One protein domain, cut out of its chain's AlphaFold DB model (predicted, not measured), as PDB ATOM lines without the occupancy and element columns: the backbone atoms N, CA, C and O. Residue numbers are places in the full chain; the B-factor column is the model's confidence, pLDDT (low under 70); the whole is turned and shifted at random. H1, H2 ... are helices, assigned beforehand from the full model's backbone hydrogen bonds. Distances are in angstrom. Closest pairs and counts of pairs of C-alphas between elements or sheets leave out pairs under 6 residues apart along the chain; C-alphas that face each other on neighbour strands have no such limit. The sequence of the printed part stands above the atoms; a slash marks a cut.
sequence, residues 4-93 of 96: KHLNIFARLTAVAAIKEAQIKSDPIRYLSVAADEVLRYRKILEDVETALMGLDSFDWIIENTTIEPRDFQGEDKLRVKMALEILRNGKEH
ATOM      1  N   LYS A   4      32.152 -17.916 -65.304       80.19
ATOM      2  CA  LYS A   4      31.569 -17.646 -63.987       80.19
ATOM      3  C   LYS A   4      30.646 -18.784 -63.548       80.19
ATOM      4  O   LYS A   4      30.735 -19.228 -62.405       80.19
ATOM      5  N   HIS A   5      29.813 -19.303 -64.445       73.19
ATOM      6  CA  HIS A   5      28.956 -20.462 -64.195       73.19
ATOM      7  C   HIS A   5      29.786 -21.733 -63.994       73.19
ATOM      8  O   HIS A   5      29.469 -22.536 -63.120       73.19
ATOM      9  N   LEU A   6      30.880 -21.883 -64.743       82.94
ATOM     10  CA  LEU A   6      31.800 -23.015 -64.615       82.94
ATOM     11  C   LEU A   6      32.504 -23.023 -63.249       82.94
ATOM     12  O   LEU A   6      32.611 -24.062 -62.601       82.94
ATOM     13  N   ASN A   7      32.914 -21.848 -62.771       80.94
ATOM     14  CA  ASN A   7      33.545 -21.683 -61.464       80.94
ATOM     15  C   ASN A   7      32.551 -21.922 -60.310       80.94
ATOM     16  O   ASN A   7      32.870 -22.600 -59.333       80.94
ATOM     17  N   ILE A   8      31.307 -21.445 -60.436       84.81
ATOM     18  CA  ILE A   8      30.232 -21.750 -59.475       84.81
ATOM     19  C   ILE A   8      29.973 -23.259 -59.419       84.81
ATOM     20  O   ILE A   8      29.891 -23.826 -58.329       84.81
ATOM     21  N   PHE A   9      29.890 -23.915 -60.576       80.50
ATOM     22  CA  PHE A   9      29.658 -25.352 -60.658       80.50
ATOM     23  C   PHE A   9      30.794 -26.145 -60.002       80.50
ATOM     24  O   PHE A   9      30.532 -26.977 -59.140       80.50
ATOM     25  N   ALA A  10      32.053 -25.822 -60.310       82.19
ATOM     26  CA  ALA A  10      33.217 -26.454 -59.688       82.19
ATOM     27  C   ALA A  10      33.224 -26.311 -58.155       82.19
ATOM     28  O   ALA A  10      33.517 -27.272 -57.442       82.19
ATOM     29  N   ARG A  11      32.850 -25.137 -57.626       80.00
ATOM     30  CA  ARG A  11      32.731 -24.921 -56.173       80.00
ATOM     31  C   ARG A  11      31.611 -25.763 -55.565       80.00
ATOM     32  O   ARG A  11      31.820 -26.354 -54.510       80.00
ATOM     33  N   LEU A  12      30.460 -25.867 -56.229       84.06
ATOM     34  CA  LEU A  12      29.360 -26.731 -55.787       84.06
ATOM     35  C   LEU A  12      29.774 -28.207 -55.766       84.06
ATOM     36  O   LEU A  12      29.514 -28.894 -54.781       84.06
ATOM     37  N   THR A  13      30.474 -28.684 -56.798       85.00
ATOM     38  CA  THR A  13      30.974 -30.066 -56.858       85.00
ATOM     39  C   THR A  13      31.984 -30.350 -55.745       85.00
ATOM     40  O   THR A  13      31.898 -31.386 -55.090       85.00
ATOM     41  N   ALA A  14      32.905 -29.420 -55.479       82.44
ATOM     42  CA  ALA A  14      33.873 -29.558 -54.391       82.44
ATOM     43  C   ALA A  14      33.188 -29.603 -53.016       82.44
ATOM     44  O   ALA A  14      33.521 -30.445 -52.183       82.44
ATOM     45  N   VAL A  15      32.192 -28.743 -52.783       85.75
ATOM     46  CA  VAL A  15      31.404 -28.746 -51.542       85.75
ATOM     47  C   VAL A  15      30.626 -30.053 -51.383       85.75
ATOM     48  O   VAL A  15      30.616 -30.616 -50.289       85.75
ATOM     49  N   ALA A  16      30.022 -30.565 -52.459       83.38
ATOM     50  CA  ALA A  16      29.308 -31.839 -52.440       83.38
ATOM     51  C   ALA A  16      30.238 -33.004 -52.064       83.38
ATOM     52  O   ALA A  16      29.913 -33.773 -51.163       83.38
ATOM     53  N   ALA A  17      31.427 -33.080 -52.671       81.81
ATOM     54  CA  ALA A  17      32.416 -34.115 -52.366       81.81
ATOM     55  C   ALA A  17      32.909 -34.047 -50.908       81.81
ATOM     56  O   ALA A  17      33.038 -35.073 -50.242       81.81
ATOM     57  N   ILE A  18      33.138 -32.837 -50.381       79.75
ATOM     58  CA  ILE A  18      33.516 -32.633 -48.974       79.75
ATOM     59  C   ILE A  18      32.387 -33.083 -48.044       79.75
ATOM     60  O   ILE A  18      32.643 -33.769 -47.055       79.75
ATOM     61  N   LYS A  19      31.136 -32.728 -48.352       77.50
ATOM     62  CA  LYS A  19      29.973 -33.133 -47.554       77.50
ATOM     63  C   LYS A  19      29.775 -34.642 -47.559       77.50
ATOM     64  O   LYS A  19      29.545 -35.224 -46.506       77.50
ATOM     65  N   GLU A  20      29.936 -35.283 -48.707       78.56
ATOM     66  CA  GLU A  20      29.852 -36.736 -48.822       78.56
ATOM     67  C   GLU A  20      30.954 -37.436 -48.013       78.56
ATOM     68  O   GLU A  20      30.676 -38.393 -47.291       78.56
ATOM     69  N   ALA A  21      32.190 -36.932 -48.061       79.75
ATOM     70  CA  ALA A  21      33.287 -37.443 -47.241       79.75
ATOM     71  C   ALA A  21      33.013 -37.271 -45.737       79.75
ATOM     72  O   ALA A  21      33.251 -38.198 -44.966       79.75
ATOM     73  N   GLN A  22      32.453 -36.127 -45.326       74.56
ATOM     74  CA  GLN A  22      32.054 -35.874 -43.938       74.56
ATOM     75  C   GLN A  22      30.974 -36.858 -43.465       74.56
ATOM     76  O   GLN A  22      31.097 -37.415 -42.373       74.56
ATOM     77  N   ILE A  23      29.958 -37.117 -44.293       73.19
ATOM     78  CA  ILE A  23      28.899 -38.096 -44.003       73.19
ATOM     79  C   ILE A  23      29.486 -39.504 -43.883       73.19
ATOM     80  O   ILE A  23      29.151 -40.229 -42.953       73.19
ATOM     81  N   LYS A  24      30.398 -39.893 -44.782       78.25
ATOM     82  CA  LYS A  24      31.056 -41.209 -44.732       78.25
ATOM     83  C   LYS A  24      31.970 -41.373 -43.515       78.25
ATOM     84  O   LYS A  24      32.098 -42.487 -43.020       78.25
ATOM     85  N   SER A  25      32.598 -40.296 -43.040       80.88
ATOM     86  CA  SER A  25      33.495 -40.334 -41.876       80.88
ATOM     87  C   SER A  25      32.774 -40.383 -40.527       80.88
ATOM     88  O   SER A  25      33.318 -40.944 -39.582       80.88
ATOM     89  N   ASP A  26      31.567 -39.818 -40.433       79.31
ATOM     90  CA  ASP A  26      30.751 -39.810 -39.209       79.31
ATOM     91  C   ASP A  26      29.257 -39.999 -39.546       79.31
ATOM     92  O   ASP A  26      28.441 -39.085 -39.393       79.31
ATOM     93  N   PRO A  27      28.874 -41.182 -40.053       72.25
ATOM     94  CA  PRO A  27      27.521 -41.422 -40.541       72.25
ATOM     95  C   PRO A  27      26.483 -41.347 -39.422       72.25
ATOM     96  O   PRO A  27      25.355 -40.931 -39.670       72.25
ATOM     97  N   ILE A  28      26.855 -41.696 -38.186       77.31
ATOM     98  CA  ILE A  28      25.946 -41.714 -37.033       77.31
ATOM     99  C   ILE A  28      25.432 -40.308 -36.733       77.31
ATOM    100  O   ILE A  28      24.230 -40.126 -36.543       77.31
ATOM    101  N   ARG A  29      26.305 -39.298 -36.745       74.56
ATOM    102  CA  ARG A  29      25.893 -37.916 -36.489       74.56
ATOM    103  C   ARG A  29      24.931 -37.391 -37.553       74.56
ATOM    104  O   ARG A  29      23.935 -36.758 -37.212       74.56
ATOM    105  N   TYR A  30      25.199 -37.662 -38.828       71.94
ATOM    106  CA  TYR A  30      24.323 -37.228 -39.921       71.94
ATOM    107  C   TYR A  30      22.998 -37.996 -39.948       71.94
ATOM    108  O   TYR A  30      21.955 -37.393 -40.186       71.94
ATOM    109  N   LEU A  31      23.019 -39.295 -39.641       72.56
ATOM    110  CA  LEU A  31      21.809 -40.102 -39.484       72.56
ATOM    111  C   LEU A  31      20.975 -39.646 -38.284       72.56
ATOM    112  O   LEU A  31      19.757 -39.635 -38.393       72.56
ATOM    113  N   SER A  32      21.600 -39.228 -37.182       74.19
ATOM    114  CA  SER A  32      20.896 -38.665 -36.023       74.19
ATOM    115  C   SER A  32      20.184 -37.365 -36.381       74.19
ATOM    116  O   SER A  32      19.006 -37.226 -36.084       74.19
ATOM    117  N   VAL A  33      20.860 -36.438 -37.070       79.25
ATOM    118  CA  VAL A  33      20.234 -35.180 -37.516       79.25
ATOM    119  C   VAL A  33      19.089 -35.455 -38.493       79.25
ATOM    120  O   VAL A  33      18.014 -34.882 -38.349       79.25
ATOM    121  N   ALA A  34      19.283 -36.369 -39.447       74.81
ATOM    122  CA  ALA A  34      18.232 -36.760 -40.382       74.81
ATOM    123  C   ALA A  34      17.051 -37.449 -39.672       74.81
ATOM    124  O   ALA A  34      15.897 -37.190 -40.003       74.81
ATOM    125  N   ALA A  35      17.314 -38.301 -38.678       74.69
ATOM    126  CA  ALA A  35      16.278 -38.937 -37.869       74.69
ATOM    127  C   ALA A  35      15.493 -37.904 -37.047       74.69
ATOM    128  O   ALA A  35      14.265 -37.967 -37.014       74.69
ATOM    129  N   ASP A  36      16.176 -36.923 -36.454       78.94
ATOM    130  CA  ASP A  36      15.545 -35.824 -35.721       78.94
ATOM    131  C   ASP A  36      14.670 -34.962 -36.637       78.94
ATOM    132  O   ASP A  36      13.584 -34.545 -36.235       78.94
ATOM    133  N   GLU A  37      15.108 -34.710 -37.873       80.62
ATOM    134  CA  GLU A  37      14.299 -34.030 -38.888       80.62
ATOM    135  C   GLU A  37      13.063 -34.851 -39.263       80.62
ATOM    136  O   GLU A  37      11.954 -34.319 -39.261       80.62
ATOM    137  N   VAL A  38      13.217 -36.155 -39.514       79.69
ATOM    138  CA  VAL A  38      12.103 -37.062 -39.837       79.69
ATOM    139  C   VAL A  38      11.083 -37.127 -38.699       79.69
ATOM    140  O   VAL A  38       9.882 -37.042 -38.953       79.69
ATOM    141  N   LEU A  39      11.532 -37.221 -37.445       80.06
ATOM    142  CA  LEU A  39      10.652 -37.185 -36.273       80.06
ATOM    143  C   LEU A  39       9.920 -35.845 -36.157       80.06
ATOM    144  O   LEU A  39       8.733 -35.818 -35.832       80.06
ATOM    145  N   ARG A  40      10.592 -34.734 -36.475       79.94
ATOM    146  CA  ARG A  40       9.967 -33.406 -36.500       79.94
ATOM    147  C   ARG A  40       8.892 -33.299 -37.578       79.94
ATOM    148  O   ARG A  40       7.797 -32.828 -37.287       79.94
ATOM    149  N   TYR A  41       9.175 -33.757 -38.797       81.75
ATOM    150  CA  TYR A  41       8.195 -33.774 -39.884       81.75
ATOM    151  C   TYR A  41       7.003 -34.662 -39.559       81.75
ATOM    152  O   TYR A  41       5.866 -34.271 -39.811       81.75
ATOM    153  N   ARG A  42       7.253 -35.828 -38.960       83.19
ATOM    154  CA  ARG A  42       6.196 -36.722 -38.497       83.19
ATOM    155  C   ARG A  42       5.264 -36.015 -37.513       83.19
ATOM    156  O   ARG A  42       4.061 -36.057 -37.718       83.19
ATOM    157  N   LYS A  43       5.810 -35.310 -36.518       83.06
ATOM    158  CA  LYS A  43       5.004 -34.550 -35.555       83.06
ATOM    159  C   LYS A  43       4.156 -33.463 -36.224       83.06
ATOM    160  O   LYS A  43       2.979 -33.346 -35.927       83.06
ATOM    161  N   ILE A  44       4.727 -32.711 -37.168       83.31
ATOM    162  CA  ILE A  44       3.978 -31.691 -37.925       83.31
ATOM    163  C   ILE A  44       2.807 -32.325 -38.692       83.31
ATOM    164  O   ILE A  44       1.732 -31.736 -38.761       83.31
ATOM    165  N   LEU A  45       3.006 -33.509 -39.279       84.69
ATOM    166  CA  LEU A  45       1.945 -34.229 -39.984       84.69
ATOM    167  C   LEU A  45       0.862 -34.743 -39.029       84.69
ATOM    168  O   LEU A  45      -0.312 -34.607 -39.355       84.69
ATOM    169  N   GLU A  46       1.247 -35.268 -37.864       81.19
ATOM    170  CA  GLU A  46       0.311 -35.677 -36.806       81.19
ATOM    171  C   GLU A  46      -0.527 -34.472 -36.329       81.19
ATOM    172  O   GLU A  46      -1.752 -34.552 -36.305       81.19
ATOM    173  N   ASP A  47       0.097 -33.314 -36.080       79.56
ATOM    174  CA  ASP A  47      -0.597 -32.084 -35.663       79.56
ATOM    175  C   ASP A  47      -1.572 -31.568 -36.749       79.56
ATOM    176  O   ASP A  47      -2.671 -31.089 -36.450       79.56
ATOM    177  N   VAL A  48      -1.199 -31.683 -38.031       81.94
ATOM    178  CA  VAL A  48      -2.075 -31.358 -39.172       81.94
ATOM    179  C   VAL A  48      -3.258 -32.320 -39.253       81.94
ATOM    180  O   VAL A  48      -4.387 -31.883 -39.480       81.94
ATOM    181  N   GLU A  49      -3.016 -33.616 -39.083       80.25
ATOM    182  CA  GLU A  49      -4.054 -34.642 -39.099       80.25
ATOM    183  C   GLU A  49      -5.062 -34.409 -37.969       80.25
ATOM    184  O   GLU A  49      -6.266 -34.367 -38.227       80.25
ATOM    185  N   THR A  50      -4.592 -34.116 -36.754       78.62
ATOM    186  CA  THR A  50      -5.444 -33.736 -35.617       78.62
ATOM    187  C   THR A  50      -6.286 -32.494 -35.919       78.62
ATOM    188  O   THR A  50      -7.493 -32.496 -35.667       78.62
ATOM    189  N   ALA A  51      -5.692 -31.450 -36.510       75.81
ATOM    190  CA  ALA A  51      -6.417 -30.232 -36.877       75.81
ATOM    191  C   ALA A  51      -7.515 -30.481 -37.931       75.81
ATOM    192  O   ALA A  51      -8.553 -29.819 -37.914       75.81
ATOM    193  N   LEU A  52      -7.312 -31.435 -38.843       74.81
ATOM    194  CA  LEU A  52      -8.283 -31.792 -39.883       74.81
ATOM    195  C   LEU A  52      -9.382 -32.738 -39.376       74.81
ATOM    196  O   LEU A  52     -10.537 -32.615 -39.792       74.81
ATOM    197  N   MET A  53      -9.047 -33.665 -38.476       73.44
ATOM    198  CA  MET A  53      -9.970 -34.690 -37.976       73.44
ATOM    199  C   MET A  53     -11.091 -34.136 -37.097       73.44
ATOM    200  O   MET A  53     -12.114 -34.796 -36.944       73.44
ATOM    201  N   GLY A  54     -10.941 -32.936 -36.534       63.16
ATOM    202  CA  GLY A  54     -12.016 -32.243 -35.819       63.16
ATOM    203  C   GLY A  54     -12.406 -32.843 -34.454       63.16
ATOM    204  O   GLY A  54     -13.074 -32.166 -33.678       63.16
ATOM    205  N   LEU A  55     -11.962 -34.066 -34.139       52.59
ATOM    206  CA  LEU A  55     -12.480 -34.916 -33.058       52.59
ATOM    207  C   LEU A  55     -12.244 -34.390 -31.629       52.59
ATOM    208  O   LEU A  55     -13.129 -34.562 -30.802       52.59
ATOM    209  N   ASP A  56     -11.139 -33.683 -31.372       52.03
ATOM    210  CA  ASP A  56     -10.854 -33.019 -30.077       52.03
ATOM    211  C   ASP A  56     -10.892 -31.481 -30.177       52.03
ATOM    212  O   ASP A  56     -10.611 -30.749 -29.229       52.03
ATOM    213  N   SER A  57     -11.200 -30.962 -31.367       53.19
ATOM    214  CA  SER A  57     -10.994 -29.551 -31.688       53.19
ATOM    215  C   SER A  57     -12.149 -28.648 -31.271       53.19
ATOM    216  O   SER A  57     -11.940 -27.449 -31.181       53.19
ATOM    217  N   PHE A  58     -13.342 -29.179 -30.992       51.78
ATOM    218  CA  PHE A  58     -14.479 -28.335 -30.613       51.78
ATOM    219  C   PHE A  58     -14.224 -27.614 -29.285       51.78
ATOM    220  O   PHE A  58     -14.339 -26.391 -29.236       51.78
ATOM    221  N   ASP A  59     -13.772 -28.336 -28.259       52.25
ATOM    222  CA  ASP A  59     -13.456 -27.740 -26.958       52.25
ATOM    223  C   ASP A  59     -12.237 -26.803 -27.060       52.25
ATOM    224  O   ASP A  59     -12.287 -25.668 -26.594       52.25
ATOM    225  N   TRP A  60     -11.179 -27.198 -27.782       54.50
ATOM    226  CA  TRP A  60      -9.978 -26.364 -27.939       54.50
ATOM    227  C   TRP A  60     -10.214 -25.092 -28.770       54.50
ATOM    228  O   TRP A  60      -9.664 -24.036 -28.447       54.50
ATOM    229  N   ILE A  61     -11.017 -25.166 -29.839       54.50
ATOM    230  CA  ILE A  61     -11.360 -24.030 -30.711       54.50
ATOM    231  C   ILE A  61     -12.287 -23.060 -29.974       54.50
ATOM    232  O   ILE A  61     -12.071 -21.852 -30.072       54.50
ATOM    233  N   ILE A  62     -13.265 -23.556 -29.209       58.53
ATOM    234  CA  ILE A  62     -14.131 -22.718 -28.364       58.53
ATOM    235  C   ILE A  62     -13.312 -22.028 -27.261       58.53
ATOM    236  O   ILE A  62     -13.519 -20.845 -26.995       58.53
ATOM    237  N   GLU A  63     -12.353 -22.727 -26.648       58.31
ATOM    238  CA  GLU A  63     -11.521 -22.167 -25.575       58.31
ATOM    239  C   GLU A  63     -10.453 -21.176 -26.068       58.31
ATOM    240  O   GLU A  63     -10.121 -20.232 -25.350       58.31
ATOM    241  N   ASN A  64      -9.911 -21.354 -27.282       54.38
ATOM    242  CA  ASN A  64      -8.761 -20.575 -27.772       54.38
ATOM    243  C   ASN A  64      -9.058 -19.644 -28.954       54.38
ATOM    244  O   ASN A  64      -8.171 -18.896 -29.374       54.38
ATOM    245  N   THR A  65     -10.274 -19.636 -29.504       54.16
ATOM    246  CA  THR A  65     -10.640 -18.721 -30.595       54.16
ATOM    247  C   THR A  65     -11.983 -18.039 -30.351       54.16
ATOM    248  O   THR A  65     -12.931 -18.627 -29.855       54.16
ATOM    249  N   THR A  66     -12.095 -16.764 -30.734       54.38
ATOM    250  CA  THR A  66     -13.333 -15.963 -30.600       54.38
ATOM    251  C   THR A  66     -14.351 -16.241 -31.714       54.38
ATOM    252  O   THR A  66     -15.306 -15.483 -31.891       54.38
ATOM    253  N   ILE A  67     -14.108 -17.264 -32.536       53.41
ATOM    254  CA  ILE A  67     -14.839 -17.527 -33.773       53.41
ATOM    255  C   ILE A  67     -15.627 -18.821 -33.589       53.41
ATOM    256  O   ILE A  67     -15.107 -19.905 -33.819       53.41
ATOM    257  N   GLU A  68     -16.898 -18.696 -33.216       54.59
ATOM    258  CA  GLU A  68     -17.846 -19.812 -33.254       54.59
ATOM    259  C   GLU A  68     -18.237 -20.114 -34.716       54.59
ATOM    260  O   GLU A  68     -18.786 -19.235 -35.401       54.59
ATOM    261  N   PRO A  69     -17.981 -21.329 -35.235       54.25
ATOM    262  CA  PRO A  69     -18.472 -21.734 -36.547       54.25
ATOM    263  C   PRO A  69     -20.007 -21.798 -36.521       54.25
ATOM    264  O   PRO A  69     -20.594 -22.528 -35.730       54.25
ATOM    265  N   ARG A  70     -20.677 -21.025 -37.384       57.59
ATOM    266  CA  ARG A  70     -22.153 -20.987 -37.458       57.59
ATOM    267  C   ARG A  70     -22.754 -22.109 -38.320       57.59
ATOM    268  O   ARG A  70     -23.969 -22.292 -38.297       57.59
ATOM    269  N   ASP A  71     -21.926 -22.828 -39.083       60.84
ATOM    270  CA  ASP A  71     -22.295 -23.948 -39.956       60.84
ATOM    271  C   ASP A  71     -21.101 -24.894 -40.236       60.84
ATOM    272  O   ASP A  71     -19.937 -24.535 -40.039       60.84
ATOM    273  N   PHE A  72     -21.390 -26.104 -40.738       60.84
ATOM    274  CA  PHE A  72     -20.380 -27.120 -41.089       60.84
ATOM    275  C   PHE A  72     -19.335 -26.613 -42.103       60.84
ATOM    276  O   PHE A  72     -18.163 -26.973 -42.041       60.84
ATOM    277  N   GLN A  73     -19.735 -25.733 -43.028       64.19
ATOM    278  CA  GLN A  73     -18.817 -25.174 -44.027       64.19
ATOM    279  C   GLN A  73     -17.815 -24.180 -43.421       64.19
ATOM    280  O   GLN A  73     -16.686 -24.063 -43.907       64.19
ATOM    281  N   GLY A  74     -18.209 -23.438 -42.386       66.19
ATOM    282  CA  GLY A  74     -17.320 -22.578 -41.610       66.19
ATOM    283  C   GLY A  74     -16.290 -23.380 -40.818       66.19
ATOM    284  O   GLY A  74     -15.127 -22.983 -40.750       66.19
ATOM    285  N   GLU A  75     -16.692 -24.538 -40.299       66.94
ATOM    286  CA  GLU A  75     -15.827 -25.461 -39.565       66.94
ATOM    287  C   GLU A  75     -14.742 -26.069 -40.466       66.94
ATOM    288  O   GLU A  75     -13.560 -26.037 -40.124       66.94
ATOM    289  N   ASP A  76     -15.104 -26.540 -41.662       68.88
ATOM    290  CA  ASP A  76     -14.142 -27.073 -42.638       68.88
ATOM    291  C   ASP A  76     -13.096 -26.025 -43.036       68.88
ATOM    292  O   ASP A  76     -11.896 -26.305 -43.103       68.88
ATOM    293  N   LYS A  77     -13.528 -24.776 -43.250       75.19
ATOM    294  CA  LYS A  77     -12.619 -23.666 -43.571       75.19
ATOM    295  C   LYS A  77     -11.676 -23.344 -42.416       75.19
ATOM    296  O   LYS A  77     -10.516 -23.013 -42.668       75.19
ATOM    297  N   LEU A  78     -12.152 -23.423 -41.175       76.75
ATOM    298  CA  LEU A  78     -11.341 -23.166 -39.987       76.75
ATOM    299  C   LEU A  78     -10.274 -24.253 -39.799       76.75
ATOM    300  O   LEU A  78      -9.097 -23.922 -39.652       76.75
ATOM    301  N   ARG A  79     -10.658 -25.527 -39.923       72.62
ATOM    302  CA  ARG A  79      -9.744 -26.680 -39.855       72.62
ATOM    303  C   ARG A  79      -8.645 -26.608 -40.910       72.62
ATOM    304  O   ARG A  79      -7.462 -26.738 -40.602       72.62
ATOM    305  N   VAL A  80      -9.017 -26.290 -42.150       81.19
ATOM    306  CA  VAL A  80      -8.052 -26.083 -43.241       81.19
ATOM    307  C   VAL A  80      -7.128 -24.897 -42.951       81.19
ATOM    308  O   VAL A  80      -5.926 -24.979 -43.200       81.19
ATOM    309  N   LYS A  81      -7.649 -23.793 -42.403       79.56
ATOM    310  CA  LYS A  81      -6.832 -22.623 -42.048       79.56
ATOM    311  C   LYS A  81      -5.803 -22.959 -40.962       79.56
ATOM    312  O   LYS A  81      -4.648 -22.566 -41.108       79.56
ATOM    313  N   MET A  82      -6.196 -23.705 -39.932       79.19
ATOM    314  CA  MET A  82      -5.304 -24.148 -38.855       79.19
ATOM    315  C   MET A  82      -4.229 -25.117 -39.356       79.19
ATOM    316  O   MET A  82      -3.047 -24.916 -39.083       79.19
ATOM    317  N   ALA A  83      -4.600 -26.107 -40.170       79.81
ATOM    318  CA  ALA A  83      -3.645 -27.014 -40.803       79.81
ATOM    319  C   ALA A  83      -2.599 -26.256 -41.645       79.81
ATOM    320  O   ALA A  83      -1.402 -26.539 -41.590       79.81
ATOM    321  N   LEU A  84      -3.035 -25.240 -42.398       81.69
ATOM    322  CA  LEU A  84      -2.137 -24.384 -43.177       81.69
ATOM    323  C   LEU A  84      -1.205 -23.540 -42.300       81.69
ATOM    324  O   LEU A  84      -0.076 -23.268 -42.709       81.69
ATOM    325  N   GLU A  85      -1.655 -23.114 -41.123       80.12
ATOM    326  CA  GLU A  85      -0.838 -22.374 -40.159       80.12
ATOM    327  C   GLU A  85       0.244 -23.263 -39.535       80.12
ATOM    328  O   GLU A  85       1.414 -22.880 -39.535       80.12
ATOM    329  N   ILE A  86      -0.103 -24.489 -39.132       80.06
ATOM    330  CA  ILE A  86       0.851 -25.496 -38.638       80.06
ATOM    331  C   ILE A  86       1.936 -25.771 -39.692       80.06
ATOM    332  O   ILE A  86       3.130 -25.734 -39.391       80.06
ATOM    333  N   LEU A  87       1.548 -25.946 -40.960       80.81
ATOM    334  CA  LEU A  87       2.490 -26.142 -42.070       80.81
ATOM    335  C   LEU A  87       3.387 -24.922 -42.331       80.81
ATOM    336  O   LEU A  87       4.536 -25.082 -42.750       80.81
ATOM    337  N   ARG A  88       2.883 -23.698 -42.129       82.50
ATOM    338  CA  ARG A  88       3.670 -22.464 -42.295       82.50
ATOM    339  C   ARG A  88       4.664 -22.274 -41.157       82.50
ATOM    340  O   ARG A  88       5.831 -22.015 -41.435       82.50
ATOM    341  N   ASN A  89       4.239 -22.473 -39.917       78.75
ATOM    342  CA  ASN A  89       5.098 -22.323 -38.743       78.75
ATOM    343  C   ASN A  89       6.162 -23.427 -38.691       78.75
ATOM    344  O   ASN A  89       7.320 -23.160 -38.378       78.75
ATOM    345  N   GLY A  90       5.815 -24.639 -39.136       67.62
ATOM    346  CA  GLY A  90       6.783 -25.709 -39.363       67.62
ATOM    347  C   GLY A  90       7.882 -25.328 -40.362       67.62
ATOM    348  O   GLY A  90       9.008 -25.792 -40.217       67.62
ATOM    349  N   LYS A  91       7.600 -24.446 -41.341       60.00
ATOM    350  CA  LYS A  91       8.574 -23.993 -42.352       60.00
ATOM    351  C   LYS A  91       9.558 -22.919 -41.869       60.00
ATOM    352  O   LYS A  91      10.626 -22.779 -42.463       60.00
ATOM    353  N   GLU A  92       9.243 -22.148 -40.829       54.81
ATOM    354  CA  GLU A  92      10.108 -21.040 -40.385       54.81
ATOM    355  C   GLU A  92      11.388 -21.504 -39.668       54.81
ATOM    356  O   GLU A  92      12.329 -20.729 -39.504       54.81
ATOM    357  N   HIS A  93      11.487 -22.787 -39.315       46.31
ATOM    358  CA  HIS A  93      12.677 -23.385 -38.699       46.31
ATOM    359  C   HIS A  93      13.739 -23.881 -39.700       46.31
ATOM    360  O   HIS A  93      14.707 -24.515 -39.291       46.31
TER     361      HIS A  93
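What this domain is: This is residues 4 to 93 of the 96 residues of an uncharacterized protein of Methylophaga sp (UniProt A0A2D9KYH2). One long helix, H2, makes an L with H1, which sticks out from its first end with residues 4 to 21, while H4 folds back beside the last part of H2 in the opposite direction. The short H3 sits at the turn between H2 and H4, crosswise to H2. It is an open, extended arrangement with few contacts, and its radius of gyration of the C-alphas is 21.4 A. The printed part has 90 residues with four named helices, H1, H2, H3 and H4 in that order along the chain, and no named strand, so the class is all helix. The outline is flat, spanning 60 by 35 by 17 A.

Where its parts are: H2, the longest helix, holds residues 27 to 53 and is 38.2 A from first to last C-alpha, running from C-alpha 27 at (27.521, -41.422, -40.541) to C-alpha 53 at (-9.970, -34.690, -37.976). H1 holds residues 4 to 25 and is 31.7 A long, beginning at C-alpha 4 at (31.569, -17.646, -63.987). H4 holds residues 72 to 91 and is 29.1 A long, ending at C-alpha 91 at (8.574, -23.993, -42.352). H3 holds residues 57 to 64 and is 10.0 A long.

How they stand to each other: H2 touches H4 with residues 44 to 52 alone. Their closest C-alphas, those of Val 48 and Ala 83, are 4.9 A apart, and the two helices run opposite ways at a shallow tilt of 15 degrees. H1 and H2 are close but not clearly touching. Their closest C-alphas, those of Ile 23 and Tyr 30, are 6.2 A apart, and their lines are about perpendicular at 82 degrees. H2 and H3 are also close but not clearly touching. Their closest C-alphas, those of Ala 51 and Ser 57, are 7.0 A apart, and their lines are about perpendicular at 86 degrees. H3 and H4 are apart, and H1 is apart from both H3 and H4. In H1, H2, H3 and H4 every O i to N i+4 pair is within hydrogen-bond range.

The domain as a whole: The two C-alphas farthest apart, those of Asn 7 and Arg 70, are 60.7 A apart. Residues 4 to 21 of H1 stand free, as do residues 24 to 29, of which 27 to 29 belong to H2, and residues 32 to 39 of H2. The printed part has no cut. The links from H1 to H2 and from H2 to H3 are tight, and the link from H3 to H4 is short, with 7 residues. The mean pLDDT of the printed part is 72.7, and it is under 70 at residues 54 to 76 and 90 to 93.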